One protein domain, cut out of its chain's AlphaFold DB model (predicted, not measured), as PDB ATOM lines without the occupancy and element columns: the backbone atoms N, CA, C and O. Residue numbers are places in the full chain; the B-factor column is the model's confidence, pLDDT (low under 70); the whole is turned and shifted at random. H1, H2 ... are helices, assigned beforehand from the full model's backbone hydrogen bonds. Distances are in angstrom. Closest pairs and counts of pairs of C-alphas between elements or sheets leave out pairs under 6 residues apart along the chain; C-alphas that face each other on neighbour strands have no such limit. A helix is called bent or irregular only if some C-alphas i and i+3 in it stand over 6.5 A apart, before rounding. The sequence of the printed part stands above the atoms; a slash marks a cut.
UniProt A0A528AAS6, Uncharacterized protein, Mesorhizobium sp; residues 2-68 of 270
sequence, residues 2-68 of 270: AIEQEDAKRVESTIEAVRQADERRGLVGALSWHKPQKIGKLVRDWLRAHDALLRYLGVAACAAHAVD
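This is residues 2 to 68 of the 270 residues of an uncharacterized protein of Mesorhizobium sp (UniProt A0A528AAS6). Three helices make a cluster with H4 in its middle: H3 and H4 form a helical hairpin, and H2 packs on H4 as well, while the first and longest helix, H1, is set off from this cluster, close to H2 through Val 18 and Arg 24 and touching no other helix. Short links turn the chain from each helix to the next, and residues 2 to 7 lead into H1. The printed part has 67 residues with four named helices, in the order H1, H2, H3, H4, and no named strand; the class is all helix. The whole is compact, with a radius of gyration of the C-alphas of 10.9 A, and its rounded outline spans 29 by 22 by 22 A.

The first helix, H1, holds residues 8 to 21, and a tight link of 2 residues joins it to H2, residues 24 to 32. H1 and H2 are close but not clearly touching, with 2 pairs of C-alphas within 8 A; their closest C-alphas, those of Val 18 and Arg 24, are 6.5 A apart. They run opposite ways at a shallow tilt of 34 degrees, only just short of steep, and their centres are 12.4 A apart. A tight link of 3 residues leads from H2 to H3, residues 36 to 48. H2 and H3 are apart, although they follow each other in the chain, and H1 and H3 are apart too. A further tight link of 3 residues leads from H3 to H4, residues 52 to 64. H3 and H4 form a helical hairpin. They touch with 16 pairs of C-alphas within 8 A, the closest being those of Leu 47 and Arg 55 at 4.5 A, and H3 touches H4 with residues 43 to 48 alone. Their tilt is a shallow one of 33 degrees, only just short of steep, and they run opposite ways. H4 touches H2 as well, with 10 pairs of C-alphas within 8 A; the closest, those of Ser 32 and Ala 64, are 5.4 A apart. H2 and H4 run the same way at a steep tilt of 43 degrees. H1 and H4 are near each other, with 5 pairs of C-alphas within 10 A. In H1, H2 and H4 every backbone O i to N i+4 pair is within hydrogen-bond range; in H3 it is 7 of 9.

H1 runs from Ala 8, with its C-alpha at (16.111, 48.863, -25.115), to Ala 21, and measures 20.1 A from first to last C-alpha. H2, from Arg 24 to Ser 32, measures 13.4 A. H3, from Pro 36 to Arg 48, measures 17.2 A and is irregular: C-alphas 38 and 41 are 7.6 A apart. C-alpha 36 is at (10.640, 41.276, -39.780). H4 begins at Ala 52 and measures 18.1 A, ending at Ala 64 with its C-alpha at (18.818, 38.976, -43.892).

The two C-alphas farthest apart are those of Gln 20 and Asp 68, at 29.6 A, and the first and last printed C-alphas, those of Ala 2 and Asp 68, are 24.5 A apart. The printed part has no cut, and the three links between helices are tight. The mean pLDDT of the printed part is 80.1. Seventeen residues are under 70: residues 2 to 10, residue 13, residues 20 to 23 and residues 25 to 27. H1 and H2 each have a mean pLDDT of 71, H3 has 89 and H4 has 93.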
ATOM      1  N   ALA A   2      16.273  39.764 -25.974       58.62
ATOM      2  CA  ALA A   2      16.290  41.213 -25.683       58.62
ATOM      3  C   ALA A   2      15.529  42.081 -26.709       58.62
ATOM      4  O   ALA A   2      14.712  42.912 -26.328       58.62
ATOM      5  N   ILE A   3      15.721  41.802 -28.003       57.41
ATOM      6  CA  ILE A   3      15.049  42.498 -29.114       57.41
ATOM      7  C   ILE A   3      13.530  42.234 -29.143       57.41
ATOM      8  O   ILE A   3      12.754  43.114 -29.494       57.41
ATOM      9  N   GLU A   4      13.072  41.041 -28.750       52.16
ATOM     10  CA  GLU A   4      11.638  40.694 -28.719       52.16
ATOM     11  C   GLU A   4      10.924  41.147 -27.449       52.16
ATOM     12  O   GLU A   4       9.698  41.149 -27.417       52.16
ATOM     13  N   GLN A   5      11.680  41.468 -26.400       57.09
ATOM     14  CA  GLN A   5      11.151  41.986 -25.140       57.09
ATOM     15  C   GLN A   5      11.073  43.519 -25.138       57.09
ATOM     16  O   GLN A   5      10.740  44.089 -24.106       57.09
ATOM     17  N   GLU A   6      11.415  44.173 -26.260       55.88
ATOM     18  CA  GLU A   6      11.563  45.633 -26.367       55.88
ATOM     19  C   GLU A   6      12.464  46.228 -25.265       55.88
ATOM     20  O   GLU A   6      12.358  47.402 -24.910       55.88
ATOM     21  N   ASP A   7      13.385  45.423 -24.724       68.62
ATOM     22  CA  ASP A   7      14.285  45.845 -23.659       68.62
ATOM     23  C   ASP A   7      15.440  46.635 -24.279       68.62
ATOM     24  O   ASP A   7      16.506  46.099 -24.598       68.62
ATOM     25  N   ALA A   8      15.184  47.928 -24.492       64.31
ATOM     26  CA  ALA A   8      16.111  48.863 -25.115       64.31
ATOM     27  C   ALA A   8      17.498  48.842 -24.452       64.31
ATOM     28  O   ALA A   8      18.503  48.903 -25.155       64.31
ATOM     29  N   LYS A   9      17.562  48.646 -23.127       65.38
ATOM     30  CA  LYS A   9      18.826  48.585 -22.380       65.38
ATOM     31  C   LYS A   9      19.636  47.338 -22.717       65.38
ATOM     32  O   LYS A   9      20.853  47.418 -22.842       65.38
ATOM     33  N   ARG A  10      18.982  46.186 -22.891       67.81
ATOM     34  CA  ARG A  10      19.669  44.953 -23.311       67.81
ATOM     35  C   ARG A  10      20.097  44.990 -24.773       67.81
ATOM     36  O   ARG A  10      21.130  44.427 -25.126       67.81
ATOM     37  N   VAL A  11      19.310  45.630 -25.637       71.62
ATOM     38  CA  VAL A  11      19.703  45.849 -27.036       71.62
ATOM     39  C   VAL A  11      20.945  46.741 -27.092       71.62
ATOM     40  O   VAL A  11      21.926  46.374 -27.732       71.62
ATOM     41  N   GLU A  12      20.942  47.847 -26.350       72.62
ATOM     42  CA  GLU A  12      22.070  48.774 -26.240       72.62
ATOM     43  C   GLU A  12      23.321  48.106 -25.651       72.62
ATOM     44  O   GLU A  12      24.396  48.207 -26.238       72.62
ATOM     45  N   SER A  13      23.187  47.315 -24.578       69.38
ATOM     46  CA  SER A  13      24.324  46.583 -24.001       69.38
ATOM     47  C   SER A  13      24.926  45.559 -24.965       69.38
ATOM     48  O   SER A  13      26.130  45.321 -24.945       69.38
ATOM     49  N   THR A  14      24.099  44.936 -25.811       74.94
ATOM     50  CA  THR A  14      24.576  43.967 -26.810       74.94
ATOM     51  C   THR A  14      25.320  44.675 -27.945       74.94
ATOM     52  O   THR A  14      26.352  44.191 -28.402       74.94
ATOM     53  N   ILE A  15      24.823  45.836 -28.380       76.81
ATOM     54  CA  ILE A  15      25.493  46.669 -29.387       76.81
ATOM     55  C   ILE A  15      26.847  47.154 -28.859       76.81
ATOM     56  O   ILE A  15      27.837  47.103 -29.585       76.81
ATOM     57  N   GLU A  16      26.910  47.561 -27.591       74.25
ATOM     58  CA  GLU A  16      28.150  48.021 -26.963       74.25
ATOM     59  C   GLU A  16      29.184  46.895 -26.815       74.25
ATOM     60  O   GLU A  16      30.351  47.079 -27.151       74.25
ATOM     61  N   ALA A  17      28.760  45.692 -26.419       70.44
ATOM     62  CA  ALA A  17      29.649  44.531 -26.372       70.44
ATOM     63  C   ALA A  17      30.255  44.202 -27.750       70.44
ATOM     64  O   ALA A  17      31.427  43.849 -27.857       70.44
ATOM     65  N   VAL A  18      29.477  44.360 -28.823       70.25
ATOM     66  CA  VAL A  18      29.946  44.108 -30.194       70.25
ATOM     67  C   VAL A  18      30.874  45.199 -30.695       70.25
ATOM     68  O   VAL A  18      31.843  44.895 -31.386       70.25
ATOM     69  N   ARG A  19      30.630  46.451 -30.304       76.00
ATOM     70  CA  ARG A  19      31.572  47.544 -30.553       76.00
ATOM     71  C   ARG A  19      32.941  47.238 -29.944       76.00
ATOM     72  O   ARG A  19      33.952  47.493 -30.585       76.00
ATOM     73  N   GLN A  20      32.969  46.669 -28.740       68.44
ATOM     74  CA  GLN A  20      34.210  46.320 -28.041       68.44
ATOM     75  C   GLN A  20      34.918  45.095 -28.634       68.44
ATOM     76  O   GLN A  20      36.142  45.026 -28.592       68.44
ATOM     77  N   ALA A  21      34.166  44.147 -29.197       66.62
ATOM     78  CA  ALA A  21      34.716  42.947 -29.829       66.62
ATOM     79  C   ALA A  21      35.114  43.139 -31.307       66.62
ATOM     80  O   ALA A  21      35.706  42.234 -31.889       66.62
ATOM     81  N   ASP A  22      34.735  44.264 -31.929       67.56
ATOM     82  CA  ASP A  22      34.768  44.496 -33.388       67.56
ATOM     83  C   ASP A  22      34.121  43.352 -34.208       67.56
ATOM     84  O   ASP A  22      34.417  43.101 -35.378       67.56
ATOM     85  N   GLU A  23      33.185  42.625 -33.590       67.75
ATOM     86  CA  GLU A  23      32.626  41.390 -34.140       67.75
ATOM     87  C   GLU A  23      31.224  41.616 -34.715       67.75
ATOM     88  O   GLU A  23      30.190  41.230 -34.162       67.75
ATOM     89  N   ARG A  24      31.169  42.240 -35.893       70.88
ATOM     90  CA  ARG A  24      29.892  42.575 -36.549       70.88
ATOM     91  C   ARG A  24      29.108  41.341 -37.016       70.88
ATOM     92  O   ARG A  24      27.879  41.371 -37.067       70.88
ATOM     93  N   ARG A  25      29.795  40.234 -37.340       64.75
ATOM     94  CA  ARG A  25      29.192  39.021 -37.938       64.75
ATOM     95  C   ARG A  25      28.235  38.288 -36.990       64.75
ATOM     96  O   ARG A  25      27.192  37.817 -37.448       64.75
ATOM     97  N   GLY A  26      28.539  38.240 -35.690       64.25
ATOM     98  CA  GLY A  26      27.692  37.579 -34.688       64.25
ATOM     99  C   GLY A  26      26.290  38.197 -34.580       64.25
ATOM    100  O   GLY A  26      25.290  37.479 -34.514       64.25
ATOM    101  N   LEU A  27      26.189  39.531 -34.668       66.06
ATOM    102  CA  LEU A  27      24.903  40.240 -34.620       66.06
ATOM    103  C   LEU A  27      24.064  40.076 -35.881       66.06
ATOM    104  O   LEU A  27      22.843  39.951 -35.787       66.06
ATOM    105  N   VAL A  28      24.694  40.043 -37.058       72.06
ATOM    106  CA  VAL A  28      23.971  39.769 -38.312       72.06
ATOM    107  C   VAL A  28      23.268  38.411 -38.235       72.06
ATOM    108  O   VAL A  28      22.108  38.294 -38.636       72.06
ATOM    109  N   GLY A  29      23.933  37.414 -37.638       70.75
ATOM    110  CA  GLY A  29      23.339  36.121 -37.306       70.75
ATOM    111  C   GLY A  29      22.086  36.268 -36.447       70.75
ATOM    112  O   GLY A  29      21.011  35.847 -36.864       70.75
ATOM    113  N   ALA A  30      22.180  36.934 -35.297       74.75
ATOM    114  CA  ALA A  30      21.044  37.119 -34.389       74.75
ATOM    115  C   ALA A  30      19.841  37.838 -35.038       74.75
ATOM    116  O   ALA A  30      18.690  37.460 -34.810       74.75
ATOM    117  N   LEU A  31      20.082  38.837 -35.895       76.94
ATOM    118  CA  LEU A  31      19.019  39.583 -36.579       76.94
ATOM    119  C   LEU A  31      18.195  38.717 -37.538       76.94
ATOM    120  O   LEU A  31      16.997  38.959 -37.700       76.94
ATOM    121  N   SER A  32      18.803  37.690 -38.137       77.12
ATOM    122  CA  SER A  32      18.113  36.767 -39.049       77.12
ATOM    123  C   SER A  32      17.090  35.853 -38.357       77.12
ATOM    124  O   SER A  32      16.185  35.344 -39.010       77.12
ATOM    125  N   TRP A  33      17.173  35.693 -37.031       80.31
ATOM    126  CA  TRP A  33      16.288  34.810 -36.257       80.31
ATOM    127  C   TRP A  33      14.964  35.482 -35.872       80.31
ATOM    128  O   TRP A  33      14.032  34.827 -35.405       80.31
ATOM    129  N   HIS A  34      14.856  36.798 -36.060       78.50
ATOM    130  CA  HIS A  34      13.666  37.560 -35.706       78.50
ATOM    131  C   HIS A  34      12.704  37.719 -36.879       78.50
ATOM    132  O   HIS A  34      13.115  37.942 -38.009       78.50
ATOM    133  N   LYS A  35      11.392  37.704 -36.611       79.75
ATOM    134  CA  LYS A  35      10.394  38.035 -37.641       79.75
ATOM    135  C   LYS A  35      10.497  39.525 -38.025       79.75
ATOM    136  O   LYS A  35      10.471  40.359 -37.114       79.75
ATOM    137  N   PRO A  36      10.503  39.887 -39.325       80.38
ATOM    138  CA  PRO A  36      10.640  41.276 -39.780       80.38
ATOM    139  C   PRO A  36       9.651  42.251 -39.130       80.38
ATOM    140  O   PRO A  36      10.002  43.375 -38.782       80.38
ATOM    141  N   GLN A  37       8.409  41.809 -38.915       81.56
ATOM    142  CA  GLN A  37       7.338  42.627 -38.346       81.56
ATOM    143  C   GLN A  37       7.625  43.040 -36.897       81.56
ATOM    144  O   GLN A  37       7.193  44.112 -36.484       81.56
ATOM    145  N   LYS A  38       8.374  42.225 -36.140       83.75
ATOM    146  CA  LYS A  38       8.732  42.522 -34.746       83.75
ATOM    147  C   LYS A  38       9.841  43.567 -34.642       83.75
ATOM    148  O   LYS A  38       9.819  44.393 -33.744       83.75
ATOM    149  N   ILE A  39      10.802  43.540 -35.564       85.25
ATOM    150  CA  ILE A  39      12.001  44.393 -35.495       85.25
ATOM    151  C   ILE A  39      11.925  45.614 -36.411       85.25
ATOM    152  O   ILE A  39      12.790  46.480 -36.358       85.25
ATOM    153  N   GLY A  40      10.888  45.717 -37.247       86.56
ATOM    154  CA  GLY A  40      10.820  46.718 -38.308       86.56
ATOM    155  C   GLY A  40      10.868  48.171 -37.826       86.56
ATOM    156  O   GLY A  40      11.410  49.015 -38.536       86.56
ATOM    157  N   LYS A  41      10.332  48.485 -36.637       88.62
ATOM    158  CA  LYS A  41      10.456  49.835 -36.054       88.62
ATOM    159  C   LYS A  41      11.911  50.132 -35.683       88.62
ATOM    160  O   LYS A  41      12.470  51.090 -36.197       88.62
ATOM    161  N   LEU A  42      12.521  49.247 -34.896       89.00
ATOM    162  CA  LEU A  42      13.915  49.349 -34.467       89.00
ATOM    163  C   LEU A  42      14.879  49.449 -35.657       89.00
ATOM    164  O   LEU A  42      15.731  50.327 -35.693       89.00
ATOM    165  N   VAL A  43      14.690  48.608 -36.679       91.38
ATOM    166  CA  VAL A  43      15.501  48.634 -37.905       91.38
ATOM    167  C   VAL A  43      15.362  49.973 -38.634       91.38
ATOM    168  O   VAL A  43      16.361  50.515 -39.095       91.38
ATOM    169  N   ARG A  44      14.158  50.558 -38.720       92.88
ATOM    170  CA  ARG A  44      13.984  51.891 -39.327       92.88
ATOM    171  C   ARG A  44      14.694  52.990 -38.544       92.88
ATOM    172  O   ARG A  44      15.238  53.898 -39.173       92.88
ATOM    173  N   ASP A  45      14.693  52.905 -37.219       93.06
ATOM    174  CA  ASP A  45      15.390  53.862 -36.358       93.06
ATOM    175  C   ASP A  45      16.911  53.732 -36.548       93.06
ATOM    176  O   ASP A  45      17.597  54.727 -36.782       93.06
ATOM    177  N   TRP A  46      17.427  52.502 -36.594       94.31
ATOM    178  CA  TRP A  46      18.834  52.207 -36.877       94.31
ATOM    179  C   TRP A  46      19.299  52.689 -38.246       94.31
ATOM    180  O   TRP A  46      20.324  53.357 -38.343       94.31
ATOM    181  N   LEU A  47      18.517  52.444 -39.302       95.56
ATOM    182  CA  LEU A  47      18.825  52.929 -40.651       95.56
ATOM    183  C   LEU A  47      18.952  54.459 -40.710       95.56
ATOM    184  O   LEU A  47      19.588  54.975 -41.627       95.56
ATOM    185  N   ARG A  48      18.337  55.190 -39.767       95.62
ATOM    186  CA  ARG A  48      18.343  56.659 -39.675       95.62
ATOM    187  C   ARG A  48      19.355  57.217 -38.676       95.62
ATOM    188  O   ARG A  48      19.538  58.432 -38.662       95.62
ATOM    189  N   ALA A  49      20.004  56.364 -37.892       95.06
ATOM    190  CA  ALA A  49      20.902  56.781 -36.829       95.06
ATOM    191  C   ALA A  49      22.155  57.502 -37.355       95.06
ATOM    192  O   ALA A  49      22.651  57.230 -38.450       95.06
ATOM    193  N   HIS A  50      22.705  58.396 -36.531       93.25
ATOM    194  CA  HIS A  50      24.007  59.021 -36.788       93.25
ATOM    195  C   HIS A  50      25.175  58.040 -36.628       93.25
ATOM    196  O   HIS A  50      26.218  58.217 -37.256       93.25
ATOM    197  N   ASP A  51      24.985  56.978 -35.851       92.62
ATOM    198  CA  ASP A  51      25.977  55.933 -35.631       92.62
ATOM    199  C   ASP A  51      26.080  54.979 -36.839       92.62
ATOM    200  O   ASP A  51      25.069  54.455 -37.315       92.62
ATOM    201  N   ALA A  52      27.302  54.769 -37.337       92.31
ATOM    202  CA  ALA A  52      27.574  53.919 -38.496       92.31
ATOM    203  C   ALA A  52      27.281  52.433 -38.240       92.31
ATOM    204  O   ALA A  52      26.677  51.779 -39.086       92.31
ATOM    205  N   LEU A  53      27.620  51.911 -37.056       90.00
ATOM    206  CA  LEU A  53      27.343  50.524 -36.687       90.00
ATOM    207  C   LEU A  53      25.833  50.265 -36.659       90.00
ATOM    208  O   LEU A  53      25.377  49.240 -37.162       90.00
ATOM    209  N   LEU A  54      25.036  51.202 -36.138       92.31
ATOM    210  CA  LEU A  54      23.577  51.073 -36.179       92.31
ATOM    211  C   LEU A  54      23.050  51.046 -37.617       92.31
ATOM    212  O   LEU A  54      22.243  50.177 -37.948       92.31
ATOM    213  N   ARG A  55      23.529  51.934 -38.496       96.12
ATOM    214  CA  ARG A  55      23.127  51.910 -39.912       96.12
ATOM    215  C   ARG A  55      23.517  50.595 -40.584       96.12
ATOM    216  O   ARG A  55      22.656  49.981 -41.216       96.12
ATOM    217  N   TYR A  56      24.744  50.119 -40.373       94.19
ATOM    218  CA  TYR A  56      25.217  48.815 -40.840       94.19
ATOM    219  C   TYR A  56      24.289  47.680 -40.389       94.19
ATOM    220  O   TYR A  56      23.820  46.895 -41.213       94.19
ATOM    221  N   LEU A  57      23.959  47.614 -39.093       92.19
ATOM    222  CA  LEU A  57      23.052  46.605 -38.535       92.19
ATOM    223  C   LEU A  57      21.641  46.703 -39.128       92.19
ATOM    224  O   LEU A  57      21.013  45.680 -39.406       92.19
ATOM    225  N   GLY A  58      21.153  47.920 -39.375       94.50
ATOM    226  CA  GLY A  58      19.891  48.155 -40.070       94.50
ATOM    227  C   GLY A  58      19.889  47.569 -41.486       94.50
ATOM    228  O   GLY A  58      18.961  46.846 -41.855       94.50
ATOM    229  N   VAL A  59      20.943  47.820 -42.269       96.12
ATOM    230  CA  VAL A  59      21.091  47.269 -43.629       96.12
ATOM    231  C   VAL A  59      21.248  45.750 -43.580       96.12
ATOM    232  O   VAL A  59      20.634  45.043 -44.379       96.12
ATOM    233  N   ALA A  60      22.007  45.227 -42.616       92.81
ATOM    234  CA  ALA A  60      22.183  43.794 -42.427       92.81
ATOM    235  C   ALA A  60      20.856  43.090 -42.114       92.81
ATOM    236  O   ALA A  60      20.579  42.036 -42.685       92.81
ATOM    237  N   ALA A  61      20.004  43.692 -41.279       92.12
ATOM    238  CA  ALA A  61      18.657  43.190 -41.028       92.12
ATOM    239  C   ALA A  61      17.816  43.182 -42.315       92.12
ATOM    240  O   ALA A  61      17.196  42.169 -42.637       92.12
ATOM    241  N   CYS A  62      17.829  44.270 -43.093       94.62
ATOM    242  CA  CYS A  62      17.152  44.312 -44.392       94.62
ATOM    243  C   CYS A  62      17.652  43.210 -45.339       94.62
ATOM    244  O   CYS A  62      16.844  42.530 -45.969       94.62
ATOM    245  N   ALA A  63      18.966  42.978 -45.392       92.75
ATOM    246  CA  ALA A  63      19.575  41.946 -46.223       92.75
ATOM    247  C   ALA A  63      19.242  40.520 -45.768       92.75
ATOM    248  O   ALA A  63      19.017  39.658 -46.618       92.75
ATOM    249  N   ALA A  64      19.194  40.270 -44.458       89.75
ATOM    250  CA  ALA A  64      18.818  38.976 -43.892       89.75
ATOM    251  C   ALA A  64      17.356  38.618 -44.195       89.75
ATOM    252  O   ALA A  64      17.039  37.454 -44.420       89.75
ATOM    253  N   HIS A  65      16.484  39.628 -44.245       90.31
ATOM    254  CA  HIS A  65      15.042  39.460 -44.436       90.31
ATOM    255  C   HIS A  65      14.557  39.747 -45.862       90.31
ATOM    256  O   HIS A  65      13.353  39.722 -46.104       90.31
ATOM    257  N   ALA A  66      15.472  40.036 -46.795       90.94
ATOM    258  CA  ALA A  66      15.169  40.445 -48.170       90.94
ATOM    259  C   ALA A  66      14.144  41.600 -48.260       90.94
ATOM    260  O   ALA A  66      13.273  41.619 -49.126       90.94
ATOM    261  N   VAL A  67      14.244  42.573 -47.348       93.62
ATOM    262  CA  VAL A  67      13.357  43.744 -47.285       93.62
ATOM    263  C   VAL A  67      14.031  44.947 -47.934       93.62
ATOM    264  O   VAL A  67      15.159  45.284 -47.581       93.62
ATOM    265  N   ASP A  68      13.315  45.639 -48.822       94.06
ATOM    266  CA  ASP A  68      13.765  46.899 -49.418       94.06
ATOM    267  C   ASP A  68      13.475  48.099 -48.489       94.06
ATOM    268  O   ASP A  68      12.301  48.405 -48.239       94.06
TER     269      ASP A  68